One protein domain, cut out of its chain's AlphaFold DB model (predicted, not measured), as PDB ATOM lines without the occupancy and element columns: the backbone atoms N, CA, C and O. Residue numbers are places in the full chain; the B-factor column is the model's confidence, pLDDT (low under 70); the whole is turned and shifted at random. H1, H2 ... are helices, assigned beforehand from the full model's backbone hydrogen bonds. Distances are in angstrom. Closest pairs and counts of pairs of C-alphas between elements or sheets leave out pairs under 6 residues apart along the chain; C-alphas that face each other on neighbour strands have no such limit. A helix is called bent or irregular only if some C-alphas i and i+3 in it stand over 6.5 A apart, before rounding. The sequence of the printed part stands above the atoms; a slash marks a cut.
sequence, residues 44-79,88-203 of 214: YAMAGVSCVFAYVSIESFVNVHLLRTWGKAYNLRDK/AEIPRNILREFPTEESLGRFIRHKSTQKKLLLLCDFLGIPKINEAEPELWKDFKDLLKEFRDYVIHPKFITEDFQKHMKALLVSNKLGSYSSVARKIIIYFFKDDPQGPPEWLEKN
ATOM      1  N   TYR A  44      21.230 -20.499  -0.972       74.00
ATOM      2  CA  TYR A  44      19.902 -21.033  -1.268       74.00
ATOM      3  C   TYR A  44      19.928 -22.517  -1.608       74.00
ATOM      4  O   TYR A  44      19.115 -23.273  -1.081       74.00
ATOM      5  N   ALA A  45      20.895 -22.955  -2.416       76.06
ATOM      6  CA  ALA A  45      21.097 -24.370  -2.694       76.06
ATOM      7  C   ALA A  45      21.364 -25.148  -1.395       76.06
ATOM      8  O   ALA A  45      20.739 -26.179  -1.150       76.06
ATOM      9  N   MET A  46      22.217 -24.619  -0.511       77.19
ATOM     10  CA  MET A  46      22.465 -25.209   0.807       77.19
ATOM     11  C   MET A  46      21.206 -25.223   1.686       77.19
ATOM     12  O   MET A  46      20.929 -26.238   2.329       77.19
ATOM     13  N   ALA A  47      20.400 -24.153   1.680       77.56
ATOM     14  CA  ALA A  47      19.119 -24.107   2.389       77.56
ATOM     15  C   ALA A  47      18.167 -25.201   1.909       77.56
ATOM     16  O   ALA A  47      17.599 -25.933   2.720       77.56
ATOM     17  N   GLY A  48      18.025 -25.329   0.591       79.50
ATOM     18  CA  GLY A  48      17.165 -26.315  -0.042       79.50
ATOM     19  C   GLY A  48      17.609 -27.737   0.254       79.50
ATOM     20  O   GLY A  48      16.803 -28.565   0.666       79.50
ATOM     21  N   VAL A  49      18.908 -28.011   0.139       82.94
ATOM     22  CA  VAL A  49      19.491 -29.312   0.485       82.94
ATOM     23  C   VAL A  49      19.279 -29.630   1.967       82.94
ATOM     24  O   VAL A  49      18.825 -30.728   2.296       82.94
ATOM     25  N   SER A  50      19.535 -28.671   2.861       86.12
ATOM     26  CA  SER A  50      19.287 -28.835   4.296       86.12
ATOM     27  C   SER A  50      17.815 -29.139   4.579       86.12
ATOM     28  O   SER A  50      17.521 -30.088   5.310       86.12
ATOM     29  N   CYS A  51      16.896 -28.397   3.954       87.69
ATOM     30  CA  CYS A  51      15.453 -28.582   4.081       87.69
ATOM     31  C   CYS A  51      15.006 -29.969   3.591       87.69
ATOM     32  O   CYS A  51      14.336 -30.702   4.322       87.69
ATOM     33  N   VAL A  52      15.428 -30.364   2.384       89.00
ATOM     34  CA  VAL A  52      15.089 -31.659   1.778       89.00
ATOM     35  C   VAL A  52      15.569 -32.804   2.654       89.00
ATOM     36  O   VAL A  52      14.782 -33.680   3.007       89.00
ATOM     37  N   PHE A  53      16.836 -32.790   3.060       91.56
ATOM     38  CA  PHE A  53      17.378 -33.869   3.875       91.56
ATOM     39  C   PHE A  53      16.821 -33.875   5.305       91.56
ATOM     40  O   PHE A  53      16.612 -34.957   5.858       91.56
ATOM     41  N   ALA A  54      16.478 -32.713   5.875       92.56
ATOM     42  CA  ALA A  54      15.762 -32.642   7.147       92.56
ATOM     43  C   ALA A  54      14.398 -33.336   7.035       92.56
ATOM     44  O   ALA A  54      14.091 -34.223   7.833       92.56
ATOM     45  N   TYR A  55      13.609 -33.009   6.008       94.00
ATOM     46  CA  TYR A  55      12.322 -33.659   5.767       94.00
ATOM     47  C   TYR A  55      12.466 -35.173   5.557       94.00
ATOM     48  O   TYR A  55      11.777 -35.952   6.217       94.00
ATOM     49  N   VAL A  56      13.384 -35.601   4.684       93.25
ATOM     50  CA  VAL A  56      13.607 -37.028   4.392       93.25
ATOM     51  C   VAL A  56      14.045 -37.788   5.644       93.25
ATOM     52  O   VAL A  56      13.637 -38.934   5.827       93.25
ATOM     53  N   SER A  57      14.809 -37.161   6.545       94.50
ATOM     54  CA  SER A  57      15.172 -37.780   7.823       94.50
ATOM     55  C   SER A  57      13.944 -38.051   8.704       94.50
ATOM     56  O   SER A  57      13.787 -39.173   9.182       94.50
ATOM     57  N   ILE A  58      13.020 -37.088   8.839       96.00
ATOM     58  CA  ILE A  58      11.767 -37.243   9.600       96.00
ATOM     59  C   ILE A  58      10.877 -38.315   8.959       96.00
ATOM     60  O   ILE A  58      10.343 -39.189   9.640       96.00
ATOM     61  N   GLU A  59      10.724 -38.255   7.639       94.81
ATOM     62  CA  GLU A  59       9.912 -39.183   6.855       94.81
ATOM     63  C   GLU A  59      10.448 -40.622   6.947       94.81
ATOM     64  O   GLU A  59       9.699 -41.570   7.185       94.81
ATOM     65  N   SER A  60      11.764 -40.798   6.825       93.75
ATOM     66  CA  SER A  60      12.418 -42.092   7.018       93.75
ATOM     67  C   SER A  60      12.249 -42.591   8.452       93.75
ATOM     68  O   SER A  60      11.872 -43.751   8.645       93.75
ATOM     69  N   PHE A  61      12.466 -41.718   9.442       93.81
ATOM     70  CA  PHE A  61      12.327 -42.045  10.857       93.81
ATOM     71  C   PHE A  61      10.935 -42.600  11.151       93.81
ATOM     72  O   PHE A  61      10.813 -43.713  11.666       93.81
ATOM     73  N   VAL A  62       9.889 -41.855  10.780       94.12
ATOM     74  CA  VAL A  62       8.511 -42.227  11.102       94.12
ATOM     75  C   VAL A  62       8.098 -43.513  10.389       94.12
ATOM     76  O   VAL A  62       7.486 -44.378  11.009       94.12
ATOM     77  N   ASN A  63       8.493 -43.703   9.126       90.94
ATOM     78  CA  ASN A  63       8.165 -44.911   8.367       90.94
ATOM     79  C   ASN A  63       8.824 -46.158   8.976       90.94
ATOM     80  O   ASN A  63       8.162 -47.179   9.171       90.94
ATOM     81  N   VAL A  64      10.116 -46.073   9.315       88.00
ATOM     82  CA  VAL A  64      10.859 -47.183   9.933       88.00
ATOM     83  C   VAL A  64      10.283 -47.528  11.303       88.00
ATOM     84  O   VAL A  64      10.112 -48.708  11.610       88.00
ATOM     85  N   HIS A  65       9.962 -46.526  12.123       87.12
ATOM     86  CA  HIS A  65       9.423 -46.764  13.460       87.12
ATOM     87  C   HIS A  65       7.995 -47.303  13.415       87.12
ATOM     88  O   HIS A  65       7.707 -48.250  14.139       87.12
ATOM     89  N   LEU A  66       7.134 -46.812  12.519       87.25
ATOM     90  CA  LEU A  66       5.799 -47.386  12.320       87.25
ATOM     91  C   LEU A  66       5.872 -48.871  11.945       87.25
ATOM     92  O   LEU A  66       5.208 -49.689  12.576       87.25
ATOM     93  N   LEU A  67       6.718 -49.239  10.975       84.38
ATOM     94  CA  LEU A  67       6.883 -50.638  10.562       84.38
ATOM     95  C   LEU A  67       7.459 -51.509  11.684       84.38
ATOM     96  O   LEU A  67       6.971 -52.613  11.923       84.38
ATOM     97  N   ARG A  68       8.473 -51.023  12.409       82.12
ATOM     98  CA  ARG A  68       9.083 -51.767  13.523       82.12
ATOM     99  C   ARG A  68       8.116 -51.957  14.685       82.12
ATOM    100  O   ARG A  68       8.035 -53.062  15.222       82.12
ATOM    101  N   THR A  69       7.403 -50.908  15.083       80.44
ATOM    102  CA  THR A  69       6.442 -50.968  16.188       80.44
ATOM    103  C   THR A  69       5.263 -51.863  15.821       80.44
ATOM    104  O   THR A  69       4.898 -52.724  16.617       80.44
ATOM    105  N   TRP A  70       4.749 -51.767  14.589       83.62
ATOM    106  CA  TRP A  70       3.721 -52.683  14.090       83.62
ATOM    107  C   TRP A  70       4.209 -54.133  14.042       83.62
ATOM    108  O   TRP A  70       3.528 -55.016  14.551       83.62
ATOM    109  N   GLY A  71       5.411 -54.392  13.514       76.88
ATOM    110  CA  GLY A  71       5.974 -55.742  13.436       76.88
ATOM    111  C   GLY A  71       6.180 -56.379  14.811       76.88
ATOM    112  O   GLY A  71       5.885 -57.558  14.997       76.88
ATOM    113  N   LYS A  72       6.622 -55.607  15.813       73.62
ATOM    114  CA  LYS A  72       6.647 -56.068  17.210       73.62
ATOM    115  C   LYS A  72       5.234 -56.411  17.686       73.62
ATOM    116  O   LYS A  72       5.021 -57.517  18.173       73.62
ATOM    117  N   ALA A  73       4.275 -55.508  17.488       69.38
ATOM    118  CA  ALA A  73       2.887 -55.674  17.917       69.38
ATOM    119  C   ALA A  73       2.197 -56.894  17.298       69.38
ATOM    120  O   ALA A  73       1.493 -57.620  17.991       69.38
ATOM    121  N   TYR A  74       2.400 -57.124  16.002       66.88
ATOM    122  CA  TYR A  74       1.784 -58.217  15.261       66.88
ATOM    123  C   TYR A  74       2.372 -59.571  15.672       66.88
ATOM    124  O   TYR A  74       1.630 -60.476  16.038       66.88
ATOM    125  N   ASN A  75       3.704 -59.672  15.749       65.31
ATOM    126  CA  ASN A  75       4.375 -60.870  16.264       65.31
ATOM    127  C   ASN A  75       3.979 -61.178  17.715       65.31
ATOM    128  O   ASN A  75       3.913 -62.338  18.114       65.31
ATOM    129  N   LEU A  76       3.738 -60.140  18.517       57.03
ATOM    130  CA  LEU A  76       3.202 -60.275  19.865       57.03
ATOM    131  C   LEU A  76       1.731 -60.702  19.837       57.03
ATOM    132  O   LEU A  76       1.383 -61.603  20.576       57.03
ATOM    133  N   ARG A  77       0.872 -60.169  18.966       56.94
ATOM    134  CA  ARG A  77      -0.524 -60.623  18.813       56.94
ATOM    135  C   ARG A  77      -0.619 -62.114  18.467       56.94
ATOM    136  O   ARG A  77      -1.438 -62.805  19.067       56.94
ATOM    137  N   ASP A  78       0.229 -62.599  17.561       58.03
ATOM    138  CA  ASP A  78       0.283 -64.022  17.196       58.03
ATOM    139  C   ASP A  78       0.798 -64.894  18.353       58.03
ATOM    140  O   ASP A  78       0.345 -66.022  18.532       58.03
ATOM    141  N   LYS A  79       1.696 -64.362  19.195       51.66
ATOM    142  CA  LYS A  79       2.234 -65.064  20.377       51.66
ATOM    143  C   LYS A  79       1.358 -64.948  21.636       51.66
ATOM    144  O   LYS A  79       1.396 -65.831  22.487       51.66
ATOM    145  N   ALA A  88       2.611 -52.495  27.658       47.66
ATOM    146  CA  ALA A  88       1.952 -51.207  27.503       47.66
ATOM    147  C   ALA A  88       1.244 -51.256  26.137       47.66
ATOM    148  O   ALA A  88       1.884 -51.376  25.089       47.66
ATOM    149  N   GLU A  89      -0.078 -51.387  26.190       59.25
ATOM    150  CA  GLU A  89      -0.908 -51.878  25.097       59.25
ATOM    151  C   GLU A  89      -0.923 -50.879  23.938       59.25
ATOM    152  O   GLU A  89      -1.510 -49.803  24.042       59.25
ATOM    153  N   ILE A  90      -0.340 -51.257  22.796       61.94
ATOM    154  CA  ILE A  90      -0.644 -50.581  21.533       61.94
ATOM    155  C   ILE A  90      -2.169 -50.629  21.363       61.94
ATOM    156  O   ILE A  90      -2.737 -51.732  21.402       61.94
ATOM    157  N   PRO A  91      -2.850 -49.483  21.180       69.94
ATOM    158  CA  PRO A  91      -4.304 -49.437  21.185       69.94
ATOM    159  C   PRO A  91      -4.920 -50.436  20.187       69.94
ATOM    160  O   PRO A  91      -4.606 -50.437  18.994       69.94
ATOM    161  N   ARG A  92      -5.812 -51.324  20.661       71.75
ATOM    162  CA  ARG A  92      -6.386 -52.427  19.850       71.75
ATOM    163  C   ARG A  92      -7.093 -51.945  18.578       71.75
ATOM    164  O   ARG A  92      -7.177 -52.688  17.603       71.75
ATOM    165  N   ASN A  93      -7.615 -50.721  18.585       77.31
ATOM    166  CA  ASN A  93      -8.195 -50.055  17.419       77.31
ATOM    167  C   ASN A  93      -7.179 -49.878  16.280       77.31
ATOM    168  O   ASN A  93      -7.540 -50.110  15.131       77.31
ATOM    169  N   ILE A  94      -5.915 -49.576  16.582       79.12
ATOM    170  CA  ILE A  94      -4.859 -49.402  15.572       79.12
ATOM    171  C   ILE A  94      -4.542 -50.735  14.884       79.12
ATOM    172  O   ILE A  94      -4.422 -50.804  13.664       79.12
ATOM    173  N   LEU A  95      -4.477 -51.831  15.647       75.50
ATOM    174  CA  LEU A  95      -4.257 -53.173  15.087       75.50
ATOM    175  C   LEU A  95      -5.423 -53.653  14.212       75.50
ATOM    176  O   LEU A  95      -5.228 -54.477  13.319       75.50
ATOM    177  N   ARG A  96      -6.641 -53.164  14.474       79.38
ATOM    178  CA  ARG A  96      -7.808 -53.409  13.615       79.38
ATOM    179  C   ARG A  96      -7.764 -52.568  12.343       79.38
ATOM    180  O   ARG A  96      -8.160 -53.067  11.298       79.38
ATOM    181  N   GLU A  97      -7.293 -51.327  12.433       82.50
ATOM    182  CA  GLU A  97      -7.129 -50.432  11.282       82.50
ATOM    183  C   GLU A  97      -6.041 -50.935  10.319       82.50
ATOM    184  O   GLU A  97      -6.212 -50.883   9.100       82.50
ATOM    185  N   PHE A  98      -4.961 -51.507  10.859       84.38
ATOM    186  CA  PHE A  98      -3.842 -52.052  10.089       84.38
ATOM    187  C   PHE A  98      -3.686 -53.562  10.313       84.38
ATOM    188  O   PHE A  98      -2.757 -53.992  11.004       84.38
ATOM    189  N   PRO A  99      -4.585 -54.391   9.742       78.06
ATOM    190  CA  PRO A  99      -4.585 -55.832   9.983       78.06
ATOM    191  C   PRO A  99      -3.419 -56.573   9.316       78.06
ATOM    192  O   PRO A  99      -3.145 -57.706   9.701       78.06
ATOM    193  N   THR A 100      -2.749 -55.973   8.327       82.31
ATOM    194  CA  THR A 100      -1.632 -56.580   7.591       82.31
ATOM    195  C   THR A 100      -0.497 -55.576   7.388       82.31
ATOM    196  O   THR A 100      -0.718 -54.364   7.373       82.31
ATOM    197  N   GLU A 101       0.721 -56.078   7.167       80.94
ATOM    198  CA  GLU A 101       1.868 -55.226   6.825       80.94
ATOM    199  C   GLU A 101       1.592 -54.437   5.539       80.94
ATOM    200  O   GLU A 101       1.941 -53.266   5.424       80.94
ATOM    201  N   GLU A 102       0.889 -55.046   4.583       83.69
ATOM    202  CA  GLU A 102       0.535 -54.411   3.319       83.69
ATOM    203  C   GLU A 102      -0.424 -53.222   3.499       83.69
ATOM    204  O   GLU A 102      -0.282 -52.208   2.806       83.69
ATOM    205  N   SER A 103      -1.386 -53.304   4.429       86.38
ATOM    206  CA  SER A 103      -2.316 -52.200   4.686       86.38
ATOM    207  C   SER A 103      -1.615 -51.021   5.363       86.38
ATOM    208  O   SER A 103      -1.816 -49.873   4.949       86.38
ATOM    209  N   LEU A 104      -0.710 -51.289   6.313       86.06
ATOM    210  CA  LEU A 104       0.166 -50.266   6.886       86.06
ATOM    211  C   LEU A 104       1.123 -49.697   5.831       86.06
ATOM    212  O   LEU A 104       1.294 -48.484   5.737       86.06
ATOM    213  N   GLY A 105       1.698 -50.548   4.983       81.94
ATOM    214  CA  GLY A 105       2.565 -50.147   3.881       81.94
ATOM    215  C   GLY A 105       1.851 -49.219   2.896       81.94
ATOM    216  O   GLY A 105       2.409 -48.201   2.489       81.94
ATOM    217  N   ARG A 106       0.585 -49.497   2.558       86.31
ATOM    218  CA  ARG A 106      -0.259 -48.584   1.766       86.31
ATOM    219  C   ARG A 106      -0.489 -47.253   2.482       86.31
ATOM    220  O   ARG A 106      -0.363 -46.206   1.849       86.31
ATOM    221  N   PHE A 107      -0.785 -47.266   3.780       90.31
ATOM    222  CA  PHE A 107      -0.919 -46.031   4.559       90.31
ATOM    223  C   PHE A 107       0.370 -45.203   4.524       90.31
ATOM    224  O   PHE A 107       0.336 -44.021   4.184       90.31
ATOM    225  N   ILE A 108       1.512 -45.835   4.792       88.19
ATOM    226  CA  ILE A 108       2.829 -45.202   4.741       88.19
ATOM    227  C   ILE A 108       3.093 -44.624   3.346       88.19
ATOM    228  O   ILE A 108       3.536 -43.488   3.234       88.19
ATOM    229  N   ARG A 109       2.769 -45.329   2.262       84.62
ATOM    230  CA  ARG A 109       3.010 -44.809   0.906       84.62
ATOM    231  C   ARG A 109       2.153 -43.597   0.536       84.62
ATOM    232  O   ARG A 109       2.619 -42.743  -0.208       84.62
ATOM    233  N   HIS A 110       0.915 -43.518   1.021       84.94
ATOM    234  CA  HIS A 110      -0.067 -42.558   0.494       84.94
ATOM    235  C   HIS A 110      -0.472 -41.444   1.461       84.94
ATOM    236  O   HIS A 110      -1.162 -40.506   1.057       84.94
ATOM    237  N   LYS A 111      -0.110 -41.530   2.741       92.00
ATOM    238  CA  LYS A 111      -0.457 -40.499   3.726       92.00
ATOM    239  C   LYS A 111       0.677 -39.505   3.919       92.00
ATOM    240  O   LYS A 111       1.843 -39.818   3.711       92.00
ATOM    241  N   SER A 112       0.318 -38.292   4.337       92.19
ATOM    242  CA  SER A 112       1.299 -37.256   4.657       92.19
ATOM    243  C   SER A 112       2.097 -37.622   5.905       92.19
ATOM    244  O   SER A 112       1.557 -38.223   6.836       92.19
ATOM    245  N   THR A 113       3.352 -37.178   5.969       93.38
ATOM    246  CA  THR A 113       4.236 -37.322   7.139       93.38
ATOM    247  C   THR A 113       3.572 -36.846   8.429       93.38
ATOM    248  O   THR A 113       3.716 -37.481   9.464       93.38
ATOM    249  N   GLN A 114       2.753 -35.789   8.359       96.12
ATOM    250  CA  GLN A 114       1.955 -35.305   9.491       96.12
ATOM    251  C   GLN A 114       1.076 -36.412  10.078       96.12
ATOM    252  O   GLN A 114       1.132 -36.669  11.274       96.12
ATOM    253  N   LYS A 115       0.294 -37.101   9.239       95.44
ATOM    254  CA  LYS A 115      -0.577 -38.191   9.697       95.44
ATOM    255  C   LYS A 115       0.228 -39.362  10.249       95.44
ATOM    256  O   LYS A 115      -0.207 -39.985  11.206       95.44
ATOM    257  N   LYS A 116       1.397 -39.639   9.673       95.44
ATOM    258  CA  LYS A 116       2.288 -40.707  10.142       95.44
ATOM    259  C   LYS A 116       2.876 -40.407  11.515       95.44
ATOM    260  O   LYS A 116       2.934 -41.307  12.338       95.44
ATOM    261  N   LEU A 117       3.276 -39.160  11.772       96.19
ATOM    262  CA  LEU A 117       3.809 -38.746  13.071       96.19
ATOM    263  C   LEU A 117       2.754 -38.881  14.168       96.19
ATOM    264  O   LEU A 117       3.050 -39.415  15.232       96.19
ATOM    265  N   LEU A 118       1.520 -38.453  13.889       95.69
ATOM    266  CA  LEU A 118       0.408 -38.612  14.827       95.69
ATOM    267  C   LEU A 118       0.078 -40.087  15.062       95.69
ATOM    268  O   LEU A 118      -0.046 -40.499  16.208       95.69
ATOM    269  N   LEU A 119       0.040 -40.888  13.992       93.06
ATOM    270  CA  LEU A 119      -0.148 -42.329  14.108       93.06
ATOM    271  C   LEU A 119       0.967 -42.971  14.947       93.06
ATOM    272  O   LEU A 119       0.687 -43.828  15.772       93.06
ATOM    273  N   LEU A 120       2.224 -42.548  14.783       90.62
ATOM    274  CA  LEU A 120       3.334 -43.060  15.587       90.62
ATOM    275  C   LEU A 120       3.180 -42.700  17.073       90.62
ATOM    276  O   LEU A 120       3.487 -43.535  17.917       90.62
ATOM    277  N   CYS A 121       2.671 -41.505  17.394       91.44
ATOM    278  CA  CYS A 121       2.337 -41.142  18.777       91.44
ATOM    279  C   CYS A 121       1.280 -42.099  19.344       91.44
ATOM    280  O   CYS A 121       1.477 -42.656  20.422       91.44
ATOM    281  N   ASP A 122       0.221 -42.364  18.572       89.69
ATOM    282  CA  ASP A 122      -0.846 -43.293  18.957       89.69
ATOM    283  C   ASP A 122      -0.306 -44.729  19.150       89.69
ATOM    284  O   ASP A 122      -0.697 -45.418  20.090       89.69
ATOM    285  N   PHE A 123       0.638 -45.177  18.310       84.19
ATOM    286  CA  PHE A 123       1.315 -46.475  18.458       84.19
ATOM    287  C   PHE A 123       2.170 -46.564  19.722       84.19
ATOM    288  O   PHE A 123       2.266 -47.633  20.311       84.19
ATOM    289  N   LEU A 124       2.838 -45.479  20.103       83.75
ATOM    290  CA  LEU A 124       3.732 -45.457  21.261       83.75
ATOM    291  C   LEU A 124       3.002 -45.109  22.564       83.75
ATOM    292  O   LEU A 124       3.612 -45.179  23.626       83.75
ATOM    293  N   GLY A 125       1.716 -44.749  22.496       84.75
ATOM    294  CA  GLY A 125       0.931 -44.345  23.663       84.75
ATOM    295  C   GLY A 125       1.393 -43.023  24.282       84.75
ATOM    296  O   GLY A 125       1.138 -42.783  25.458       84.75
ATOM    297  N   ILE A 126       2.076 -42.175  23.510       88.31
ATOM    298  CA  ILE A 126       2.563 -40.865  23.961       88.31
ATOM    299  C   ILE A 126       1.621 -39.748  23.489       88.31
ATOM    300  O   ILE A 126       0.906 -39.931  22.497       88.31
ATOM    301  N   PRO A 127       1.626 -38.569  24.141       93.25
ATOM    302  CA  PRO A 127       0.859 -37.420  23.675       93.25
ATOM    303  C   PRO A 127       1.144 -37.100  22.205       93.25
ATOM    304  O   PRO A 127       2.262 -37.279  21.710       93.25
ATOM    305  N   LYS A 128       0.143 -36.598  21.485       94.94
ATOM    306  CA  LYS A 128       0.335 -36.205  20.090       94.94
ATOM    307  C   LYS A 128       1.199 -34.957  20.013       94.94
ATOM    308  O   LYS A 128       0.943 -33.965  20.690       94.94
ATOM    309  N   ILE A 129       2.199 -34.977  19.137       95.31
ATOM    310  CA  ILE A 129       3.181 -33.891  19.039       95.31
ATOM    311  C   ILE A 129       2.560 -32.524  18.698       95.31
ATOM    312  O   ILE A 129       3.058 -31.501  19.149       95.31
ATOM    313  N   ASN A 130       1.444 -32.484  17.959       96.81
ATOM    314  CA  ASN A 130       0.727 -31.237  17.661       96.81
ATOM    315  C   ASN A 130       0.031 -30.615  18.879       96.81
ATOM    316  O   ASN A 130      -0.299 -29.433  18.836       96.81
ATOM    317  N   GLU A 131      -0.229 -31.411  19.912       96.62
ATOM    318  CA  GLU A 131      -0.865 -30.984  21.160       96.62
ATOM    319  C   GLU A 131       0.193 -30.715  22.236       96.62
ATOM    320  O   GLU A 131       0.131 -29.697  22.915       96.62
ATOM    321  N   ALA A 132       1.192 -31.595  22.352       96.25
ATOM    322  CA  ALA A 132       2.239 -31.499  23.365       96.25
ATOM    323  C   ALA A 132       3.322 -30.458  23.044       96.25
ATOM    324  O   ALA A 132       3.892 -29.867  23.954       96.25
ATOM    325  N   GLU A 133       3.628 -30.247  21.761       95.94
ATOM    326  CA  GLU A 133       4.693 -29.353  21.293       95.94
ATOM    327  C   GLU A 133       4.186 -28.479  20.124       95.94
ATOM    328  O   GLU A 133       4.628 -28.626  18.978       95.94
ATOM    329  N   PRO A 134       3.228 -27.563  20.372       95.50
ATOM    330  CA  PRO A 134       2.539 -26.820  19.314       95.50
ATOM    331  C   PRO A 134       3.471 -25.925  18.483       95.50
ATOM    332  O   PRO A 134       3.286 -25.815  17.267       95.50
ATOM    333  N   GLU A 135       4.497 -25.331  19.100       94.50
ATOM    334  CA  GLU A 135       5.495 -24.524  18.384       94.50
ATOM    335  C   GLU A 135       6.388 -25.394  17.494       94.50
ATOM    336  O   GLU A 135       6.560 -25.094  16.316       94.50
ATOM    337  N   LEU A 136       6.861 -26.544  17.988       94.81
ATOM    338  CA  LEU A 136       7.611 -27.493  17.160       94.81
ATOM    339  C   LEU A 136       6.762 -28.016  15.992       94.81
ATOM    340  O   LEU A 136       7.260 -28.206  14.882       94.81
ATOM    341  N   TRP A 137       5.468 -28.238  16.221       96.50
ATOM    342  CA  TRP A 137       4.544 -28.635  15.165       96.50
ATOM    343  C   TRP A 137       4.351 -27.540  14.115       96.50
ATOM    344  O   TRP A 137       4.223 -27.833  12.923       96.50
ATOM    345  N   LYS A 138       4.330 -26.272  14.533       94.12
ATOM    346  CA  LYS A 138       4.318 -25.125  13.624       94.12
ATOM    347  C   LYS A 138       5.608 -25.060  12.808       94.12
ATOM    348  O   LYS A 138       5.507 -25.039  11.583       94.12
ATOM    349  N   ASP A 139       6.769 -25.162  13.449       92.31
ATOM    350  CA  ASP A 139       8.068 -25.194  12.769       92.31
ATOM    351  C   ASP A 139       8.151 -26.348  11.752       92.31
ATOM    352  O   ASP A 139       8.649 -26.190  10.637       92.31
ATOM    353  N   PHE A 140       7.602 -27.517  12.095       95.25
ATOM    354  CA  PHE A 140       7.509 -28.651  11.177       95.25
ATOM    355  C   PHE A 140       6.590 -28.378   9.981       95.25
ATOM    356  O   PHE A 140       6.923 -28.744   8.853       95.25
ATOM    357  N   LYS A 141       5.437 -27.727  10.184       93.38
ATOM    358  CA  LYS A 141       4.559 -27.321   9.071       93.38
ATOM    359  C   LYS A 141       5.244 -26.317   8.148       93.38
ATOM    360  O   LYS A 141       5.059 -26.413   6.935       93.38
ATOM    361  N   ASP A 142       6.033 -25.406   8.703       90.00
ATOM    362  CA  ASP A 142       6.818 -24.458   7.918       90.00
ATOM    363  C   ASP A 142       7.892 -25.200   7.112       90.00
ATOM    364  O   ASP A 142       7.965 -25.024   5.900       90.00
ATOM    365  N   LEU A 143       8.622 -26.141   7.721       90.44
ATOM    366  CA  LEU A 143       9.559 -27.020   7.008       90.44
ATOM    367  C   LEU A 143       8.883 -27.781   5.854       90.44
ATOM    368  O   LEU A 143       9.437 -27.845   4.760       90.44
ATOM    369  N   LEU A 144       7.679 -28.328   6.057       89.69
ATOM    370  CA  LEU A 144       6.924 -29.010   4.996       89.69
ATOM    371  C   LEU A 144       6.554 -28.083   3.842       89.69
ATOM    372  O   LEU A 144       6.543 -28.514   2.688       89.69
ATOM    373  N   LYS A 145       6.189 -26.840   4.155       85.56
ATOM    374  CA  LYS A 145       5.867 -25.836   3.146       85.56
ATOM    375  C   LYS A 145       7.107 -25.519   2.312       85.56
ATOM    376  O   LYS A 145       7.043 -25.655   1.097       85.56
ATOM    377  N   GLU A 146       8.228 -25.220   2.964       83.31
ATOM    378  CA  GLU A 146       9.504 -24.928   2.299       83.31
ATOM    379  C   GLU A 146       9.987 -26.116   1.450       83.31
ATOM    380  O   GLU A 146      10.385 -25.944   0.301       83.31
ATOM    381  N   PHE A 147       9.860 -27.349   1.955       85.31
ATOM    382  CA  PHE A 147      10.173 -28.559   1.190       85.31
ATOM    383  C   PHE A 147       9.344 -28.664  -0.100       85.31
ATOM    384  O   PHE A 147       9.881 -28.981  -1.163       85.31
ATOM    385  N   ARG A 148       8.032 -28.401  -0.028       81.06
ATOM    386  CA  ARG A 148       7.148 -28.431  -1.207       81.06
ATOM    387  C   ARG A 148       7.477 -27.312  -2.188       81.06
ATOM    388  O   ARG A 148       7.495 -27.571  -3.390       81.06
ATOM    389  N   ASP A 149       7.746 -26.116  -1.681       75.06
ATOM    390  CA  ASP A 149       8.141 -24.966  -2.493       75.06
ATOM    391  C   ASP A 149       9.481 -25.236  -3.206       75.06
ATOM    392  O   ASP A 149       9.659 -24.842  -4.354       75.06
ATOM    393  N   TYR A 150      10.392 -25.996  -2.589       72.69
ATOM    394  CA  TYR A 150      11.663 -26.369  -3.211       72.69
ATOM    395  C   TYR A 150      11.542 -27.513  -4.235       72.69
ATOM    396  O   TYR A 150      12.144 -27.451  -5.305       72.69
ATOM    397  N   VAL A 151      10.782 -28.572  -3.926       73.44
ATOM    398  CA  VAL A 151      10.773 -29.824  -4.717       73.44
ATOM    399  C   VAL A 151       9.626 -29.910  -5.725       73.44
ATOM    400  O   VAL A 151       9.798 -30.482  -6.798       73.44
ATOM    401  N   ILE A 152       8.442 -29.392  -5.391       64.31
ATOM    402  CA  ILE A 152       7.214 -29.594  -6.184       64.31
ATOM    403  C   ILE A 152       6.898 -28.365  -7.035       64.31
ATOM    404  O   ILE A 152       6.467 -28.490  -8.180       64.31
ATOM    405  N   HIS A 153       7.115 -27.174  -6.482       57.38
ATOM    406  CA  HIS A 153       6.836 -25.911  -7.153       57.38
ATOM    407  C   HIS A 153       8.060 -25.008  -7.113       57.38
ATOM    408  O   HIS A 153       7.979 -23.953  -6.486       57.38
ATOM    409  N   PRO A 154       9.174 -25.396  -7.763       56.12
ATOM    410  CA  PRO A 154      10.380 -24.591  -7.735       56.12
ATOM    411  C   PRO A 154      10.068 -23.207  -8.316       56.12
ATOM    412  O   PRO A 154       9.967 -23.025  -9.530       56.12
ATOM    413  N   LYS A 155       9.854 -22.221  -7.439       52.38
ATOM    414  CA  LYS A 155       9.602 -20.830  -7.816       52.38
ATOM    415  C   LYS A 155      10.929 -20.197  -8.220       52.38
ATOM    416  O   LYS A 155      11.450 -19.321  -7.540       52.38
ATOM    417  N   PHE A 156      11.482 -20.641  -9.342       48.44
ATOM    418  CA  PHE A 156      12.535 -19.918 -10.043       48.44
ATOM    419  C   PHE A 156      11.885 -18.745 -10.786       48.44
ATOM    420  O   PHE A 156      11.739 -18.778 -12.003       48.44
ATOM    421  N   ILE A 157      11.399 -17.739 -10.053       45.81
ATOM    422  CA  ILE A 157      10.874 -16.509 -10.655       45.81
ATOM    423  C   ILE A 157      11.807 -15.365 -10.260       45.81
ATOM    424  O   ILE A 157      12.020 -15.059  -9.087       45.81
ATOM    425  N   THR A 158      12.413 -14.804 -11.295       52.81
ATOM    426  CA  THR A 158      13.706 -14.111 -11.389       52.81
ATOM    427  C   THR A 158      13.835 -12.770 -10.652       52.81
ATOM    428  O   THR A 158      14.925 -12.215 -10.615       52.81
ATOM    429  N   GLU A 159      12.787 -12.283  -9.981       53.66
ATOM    430  CA  GLU A 159      12.842 -11.084  -9.116       53.66
ATOM    431  C   GLU A 159      12.549 -11.413  -7.643       53.66
ATOM    432  O   GLU A 159      13.229 -10.931  -6.730       53.66
ATOM    433  N   ASP A 160      11.603 -12.323  -7.394       52.62
ATOM    434  CA  ASP A 160      11.327 -12.843  -6.056       52.62
ATOM    435  C   ASP A 160      12.487 -13.681  -5.523       52.62
ATOM    436  O   ASP A 160      12.717 -13.687  -4.313       52.62
ATOM    437  N   PHE A 161      13.253 -14.333  -6.404       56.47
ATOM    438  CA  PHE A 161      14.459 -15.070  -6.035       56.47
ATOM    439  C   PHE A 161      15.462 -14.171  -5.305       56.47
ATOM    440  O   PHE A 161      15.854 -14.492  -4.188       56.47
ATOM    441  N   GLN A 162      15.800 -12.993  -5.845       54.88
ATOM    442  CA  GLN A 162      16.742 -12.075  -5.190       54.88
ATOM    443  C   GLN A 162      16.198 -11.510  -3.860       54.88
ATOM    444  O   GLN A 162      16.959 -11.313  -2.905       54.88
ATOM    445  N   LYS A 163      14.880 -11.299  -3.750       56.00
ATOM    446  CA  LYS A 163      14.222 -10.841  -2.513       56.00
ATOM    447  C   LYS A 163      14.194 -11.926  -1.428       56.00
ATOM    448  O   LYS A 163      14.530 -11.640  -0.277       56.00
ATOM    449  N   HIS A 164      13.861 -13.165  -1.789       54.78
ATOM    450  CA  HIS A 164      13.926 -14.329  -0.896       54.78
ATOM    451  C   HIS A 164      15.369 -14.647  -0.510       54.78
ATOM    452  O   HIS A 164      15.637 -14.994   0.635       54.78
ATOM    453  N   MET A 165      16.311 -14.438  -1.427       56.31
ATOM    454  CA  MET A 165      17.732 -14.628  -1.188       56.31
ATOM    455  C   MET A 165      18.291 -13.664  -0.151       56.31
ATOM    456  O   MET A 165      18.939 -14.092   0.805       56.31
ATOM    457  N   LYS A 166      17.973 -12.371  -0.281       53.28
ATOM    458  CA  LYS A 166      18.272 -11.379   0.758       53.28
ATOM    459  C   LYS A 166      17.612 -11.746   2.086       53.28
ATOM    460  O   LYS A 166      18.265 -11.671   3.120       53.28
ATOM    461  N   ALA A 167      16.350 -12.174   2.074       56.34
ATOM    462  CA  ALA A 167      15.650 -12.561   3.296       56.34
ATOM    463  C   ALA A 167      16.271 -13.799   3.971       56.34
ATOM    464  O   ALA A 167      16.382 -13.824   5.193       56.34
ATOM    465  N   LEU A 168      16.719 -14.805   3.217       52.19
ATOM    466  CA  LEU A 168      17.378 -16.005   3.748       52.19
ATOM    467  C   LEU A 168      18.762 -15.699   4.331       52.19
ATOM    468  O   LEU A 168      19.070 -16.175   5.422       52.19
ATOM    469  N   LEU A 169      19.548 -14.853   3.655       51.72
ATOM    470  CA  LEU A 169      20.847 -14.380   4.147       51.72
ATOM    471  C   LEU A 169      20.714 -13.547   5.433       51.72
ATOM    472  O   LEU A 169      21.559 -13.644   6.316       51.72
ATOM    473  N   VAL A 170      19.650 -12.746   5.553       49.50
ATOM    474  CA  VAL A 170      19.403 -11.885   6.725       49.50
ATOM    475  C   VAL A 170      18.725 -12.643   7.874       49.50
ATOM    476  O   VAL A 170      18.934 -12.307   9.035       49.50
ATOM    477  N   SER A 171      17.915 -13.667   7.586       51.03
ATOM    478  CA  SER A 171      17.067 -14.319   8.599       51.03
ATOM    479  C   SER A 171      17.709 -15.485   9.352       51.03
ATOM    480  O   SER A 171      17.060 -16.030  10.242       51.03
ATOM    481  N   ASN A 172      18.951 -15.891   9.045       50.94
ATOM    482  CA  ASN A 172      19.649 -17.004   9.718       50.94
ATOM    483  C   ASN A 172      18.855 -18.337   9.761       50.94
ATOM    484  O   ASN A 172      19.188 -19.252  10.517       50.94
ATOM    485  N   LYS A 173      17.816 -18.495   8.924       53.97
ATOM    486  CA  LYS A 173      16.922 -19.668   8.934       53.97
ATOM    487  C   LYS A 173      17.571 -20.958   8.425       53.97
ATOM    488  O   LYS A 173      17.004 -22.030   8.627       53.97
ATOM    489  N   LEU A 174      18.765 -20.872   7.838       51.69
ATOM    490  CA  LEU A 174      19.574 -22.015   7.401       51.69
ATOM    491  C   LEU A 174      19.784 -23.047   8.525       51.69
ATOM    492  O   LEU A 174      19.643 -24.244   8.293       51.69
ATOM    493  N   GLY A 175      20.009 -22.576   9.759       55.41
ATOM    494  CA  GLY A 175      20.163 -23.393  10.971       55.41
ATOM    495  C   GLY A 175      18.909 -24.141  11.436       55.41
ATOM    496  O   GLY A 175      18.988 -25.038  12.276       55.41
ATOM    497  N   SER A 176      17.734 -23.752  10.937       72.88
ATOM    498  CA  SER A 176      16.465 -24.123  11.562       72.88
ATOM    499  C   SER A 176      15.978 -25.514  11.143       72.88
ATOM    500  O   SER A 176      15.499 -26.257  11.992       72.88
ATOM    501  N   TYR A 177      16.162 -25.936   9.885       86.19
ATOM    502  CA  TYR A 177      15.536 -27.176   9.395       86.19
ATOM    503  C   TYR A 177      16.112 -28.447  10.031       86.19
ATOM    504  O   TYR A 177      15.356 -29.303  10.493       86.19
ATOM    505  N   SER A 178      17.441 -28.553  10.119       88.12
ATOM    506  CA  SER A 178      18.103 -29.670  10.810       88.12
ATOM    507  C   SER A 178      17.770 -29.682  12.308       88.12
ATOM    508  O   SER A 178      17.567 -30.744  12.895       88.12
ATOM    509  N   SER A 179      17.625 -28.507  12.929       89.50
ATOM    510  CA  SER A 179      17.176 -28.376  14.320       89.50
ATOM    511  C   SER A 179      15.739 -28.872  14.516       89.50
ATOM    512  O   SER A 179      15.473 -29.618  15.458       89.50
ATOM    513  N   VAL A 180      14.823 -28.536  13.601       92.81
ATOM    514  CA  VAL A 180      13.440 -29.042  13.611       92.81
ATOM    515  C   VAL A 180      13.426 -30.561  13.485       92.81
ATOM    516  O   VAL A 180      12.816 -31.223  14.321       92.81
ATOM    517  N   ALA A 181      14.151 -31.133  12.518       93.81
ATOM    518  CA  ALA A 181      14.259 -32.586  12.378       93.81
ATOM    519  C   ALA A 181      14.793 -33.253  13.652       93.81
ATOM    520  O   ALA A 181      14.198 -34.218  14.131       93.81
ATOM    521  N   ARG A 182      15.846 -32.688  14.264       93.12
ATOM    522  CA  ARG A 182      16.380 -33.169  15.546       93.12
ATOM    523  C   ARG A 182      15.312 -33.164  16.634       93.12
ATOM    524  O   ARG A 182      15.114 -34.182  17.284       93.12
ATOM    525  N   LYS A 183      14.620 -32.040  16.838       94.00
ATOM    526  CA  LYS A 183      13.591 -31.903  17.880       94.00
ATOM    527  C   LYS A 183      12.420 -32.865  17.665       94.00
ATOM    528  O   LYS A 183      11.976 -33.484  18.627       94.00
ATOM    529  N   ILE A 184      11.962 -33.029  16.419       95.81
ATOM    530  CA  ILE A 184      10.915 -34.000  16.066       95.81
ATOM    531  C   ILE A 184      11.362 -35.419  16.413       95.81
ATOM    532  O   ILE A 184      10.586 -36.163  16.997       95.81
ATOM    533  N   ILE A 185      12.597 -35.805  16.085       93.75
ATOM    534  CA  ILE A 185      13.097 -37.153  16.378       93.75
ATOM    535  C   ILE A 185      13.263 -37.346  17.893       93.75
ATOM    536  O   ILE A 185      12.763 -38.330  18.425       93.75
ATOM    537  N   ILE A 186      13.882 -36.388  18.596       92.88
ATOM    538  CA  ILE A 186      14.076 -36.420  20.059       92.88
ATOM    539  C   ILE A 186      12.749 -36.545  20.810       92.88
ATOM    540  O   ILE A 186      12.709 -37.201  21.849       92.88
ATOM    541  N   TYR A 187      11.663 -35.965  20.291       93.94
ATOM    542  CA  TYR A 187      10.335 -36.079  20.895       93.94
ATOM    543  C   TYR A 187       9.945 -37.533  21.202       93.94
ATOM    544  O   TYR A 187       9.370 -37.805  22.252       93.94
ATOM    545  N   PHE A 188      10.322 -38.473  20.333       90.75
ATOM    546  CA  PHE A 188      10.004 -39.895  20.476       90.75
ATOM    547  C   PHE A 188      10.947 -40.666  21.414       90.75
ATOM    548  O   PHE A 188      10.765 -41.866  21.590       90.75
ATOM    549  N   PHE A 189      11.929 -39.993  22.020       87.56
ATOM    550  CA  PHE A 189      12.865 -40.559  23.000       87.56
ATOM    551  C   PHE A 189      12.769 -39.881  24.374       87.56
ATOM    552  O   PHE A 189      13.604 -40.142  25.234       87.56
ATOM    553  N   LYS A 190      11.787 -38.996  24.599       77.81
ATOM    554  CA  LYS A 190      11.672 -38.224  25.852       77.81
ATOM    555  C   LYS A 190      11.561 -39.100  27.101       77.81
ATOM    556  O   LYS A 190      12.156 -38.764  28.117       77.81
ATOM    557  N   ASP A 191      10.851 -40.216  26.983       74.31
ATOM    558  CA  ASP A 191      10.627 -41.167  28.075       74.31
ATOM    559  C   ASP A 191      11.512 -42.425  27.949       74.31
ATOM    560  O   ASP A 191      11.343 -43.385  28.701       74.31
ATOM    561  N   ASP A 192      12.455 -42.445  26.996       77.38
ATOM    562  CA  ASP A 192      13.407 -43.546  26.847       77.38
ATOM    563  C   ASP A 192      14.531 -43.397  27.892       77.38
ATOM    564  O   ASP A 192      15.259 -42.400  27.864       77.38
ATOM    565  N   PRO A 193      14.733 -44.368  28.803       72.44
ATOM    566  CA  PRO A 193      15.792 -44.301  29.808       72.44
ATOM    567  C   PRO A 193      17.208 -44.288  29.211       72.44
ATOM    568  O   PRO A 193      18.148 -43.892  29.898       72.44
ATOM    569  N   GLN A 194      17.386 -44.714  27.956       76.69
ATOM    570  CA  GLN A 194      18.667 -44.620  27.244       76.69
ATOM    571  C   GLN A 194      18.882 -43.248  26.589       76.69
ATOM    572  O   GLN A 194      19.997 -42.942  26.164       76.69
ATOM    573  N   GLY A 195      17.844 -42.411  26.542       78.56
ATOM    574  CA  GLY A 195      17.863 -41.107  25.898       78.56
ATOM    575  C   GLY A 195      17.905 -41.178  24.365       78.56
ATOM    576  O   GLY A 195      17.838 -42.252  23.763       78.56
ATOM    577  N   PRO A 196      17.992 -40.016  23.694       85.31
ATOM    578  CA  PRO A 196      18.058 -39.961  22.242       85.31
ATOM    579  C   PRO A 196      19.381 -40.546  21.712       85.31
ATOM    580  O   PRO A 196      20.426 -40.408  22.354       85.31
ATOM    581  N   PRO A 197      19.385 -41.139  20.504       83.44
ATOM    582  CA  PRO A 197      20.604 -41.658  19.894       83.44
ATOM    583  C   PRO A 197      21.702 -40.596  19.723       83.44
ATOM    584  O   PRO A 197      21.448 -39.498  19.230       83.44
ATOM    585  N   GLU A 198      22.953 -40.949  20.032       82.56
ATOM    586  CA  GLU A 198      24.082 -39.999  20.024       82.56
ATOM    587  C   GLU A 198      24.385 -39.401  18.627       82.56
ATOM    588  O   GLU A 198      24.957 -38.314  18.522       82.56
ATOM    589  N   TRP A 199      23.969 -40.059  17.536       82.88
ATOM    590  CA  TRP A 199      24.115 -39.530  16.168       82.88
ATOM    591  C   TRP A 199      23.286 -38.257  15.912       82.88
ATOM    592  O   TRP A 199      23.572 -37.512  14.978       82.88
ATOM    593  N   LEU A 200      22.302 -37.942  16.763       83.44
ATOM    594  CA  LEU A 200      21.586 -36.662  16.701       83.44
ATOM    595  C   LEU A 200      22.456 -35.480  17.167       83.44
ATOM    596  O   LEU A 200      22.234 -34.343  16.752       83.44
ATOM    597  N   GLU A 201      23.474 -35.727  17.994       76.69
ATOM    598  CA  GLU A 201      24.309 -34.675  18.589       76.69
ATOM    599  C   GLU A 201      25.586 -34.405  17.791       76.69
ATOM    600  O   GLU A 201      26.004 -33.254  17.640       76.69
ATOM    601  N   LYS A 202      26.198 -35.434  17.198       69.31
ATOM    602  CA  LYS A 202      27.492 -35.323  16.499       69.31
ATOM    603  C   LYS A 202      27.374 -35.824  15.065       69.31
ATOM    604  O   LYS A 202      26.796 -36.879  14.853       69.31
ATOM    605  N   ASN A 203      27.946 -35.085  14.109       65.81
ATOM    606  CA  ASN A 203      28.148 -35.617  12.758       65.81
ATOM    607  C   ASN A 203      29.245 -36.669  12.838       65.81
ATOM    608  O   ASN A 203      30.350 -36.359  13.285       65.81
TER     609      ASN A 203
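Overview. This is residues 44 to 79 and 88 to 203 of the 214 residues of an uncharacterized protein of candidate division Zixibacteria bacterium (UniProt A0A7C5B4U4). One long helix, H1, is the spine of an elongated domain, and shorter helices pack along one side of it: H8 and the steeply crossing H6 on its first half, H3 and H4 farther along. H7 stands crosswise near H1's first residue, H2 is near its far end, and after H8 the tail, residues 188 to 203, folds back without a named element. The printed part has 152 residues with eight named helices, H1 to H8 in order, and no named strand; the class is all helix. It is only just compact, close to loose, with a radius of gyration of the C-alphas of 17.8 A, and spans 61 by 32 by 28 A.

Arrangement. Start with the hub, H1, residues 44 to 79, which touches four helices. With residues 63 to 71 alone it touches H3, residues 101 to 110, opposite ways at a shallow tilt of 21 degrees; the closest C-alphas, Asn 63 and Ile 108, are 6.5 A apart. H2, residues 92 to 97, is close to H1 but not clearly touching, C-alphas 74 and 95 being 7.9 A apart. H4, residues 113 to 124, touches H1 the same way at 35.2 degrees, only just steep; look at C-alphas 66 and 120, the closest, 6.0 A apart. H5, residues 129 to 132, touches H4, closest at C-alphas 118 and 129, 6.9 A apart. H6, residues 134 to 151, touches H1 at a steep tilt of 63 degrees, opposite ways, closest at C-alphas 52 and 147, 5.8 A. H5 and H6 only just touch, and only at the corner, with 3 pairs of C-alphas within 8 A. H7, residues 160 to 171, is close to H1 but not clearly touching, about perpendicular at 75 degrees; C-alphas 44 and 165 are closest, 6.8 A. H8, residues 173 to 187, touches H1 at a shallow tilt of 9 degrees, the same way, closest at C-alphas 54 and 178, 5.3 A. Every O i to N i+4 pair is within hydrogen-bond range in H1, H2, H3, H4, H6 and H7; in H8 it is 8 of 11, and H5 is too short for such a pair.

Along the chain. Find C-alpha 44 at (19.902, -21.033, -1.268); from there H1 runs 52.1 A to C-alpha 79 at (2.234, -65.064, 20.377). H6 is 25.6 A long. H8 runs 21.3 A to C-alpha 187 at (10.335, -36.079, 20.895); it is only just irregular, C-alphas 174 and 177 being 6.8 A apart.

Size, cuts and confidence. The C-alphas farthest apart, Lys 79 and Glu 159, are 62.4 A apart. Residues 80 to 87 are not printed, and C-alphas 79 and 88 are 15.6 A apart across this cut. Of the links that are printed whole, none is long. Residues 152 to 160, of which 160 belongs to H7, stand free. Mean pLDDT of the printed part is 79.5; it is under 70 at residues 73 to 79, 88 to 91, 152 to 175 and 202 to 203.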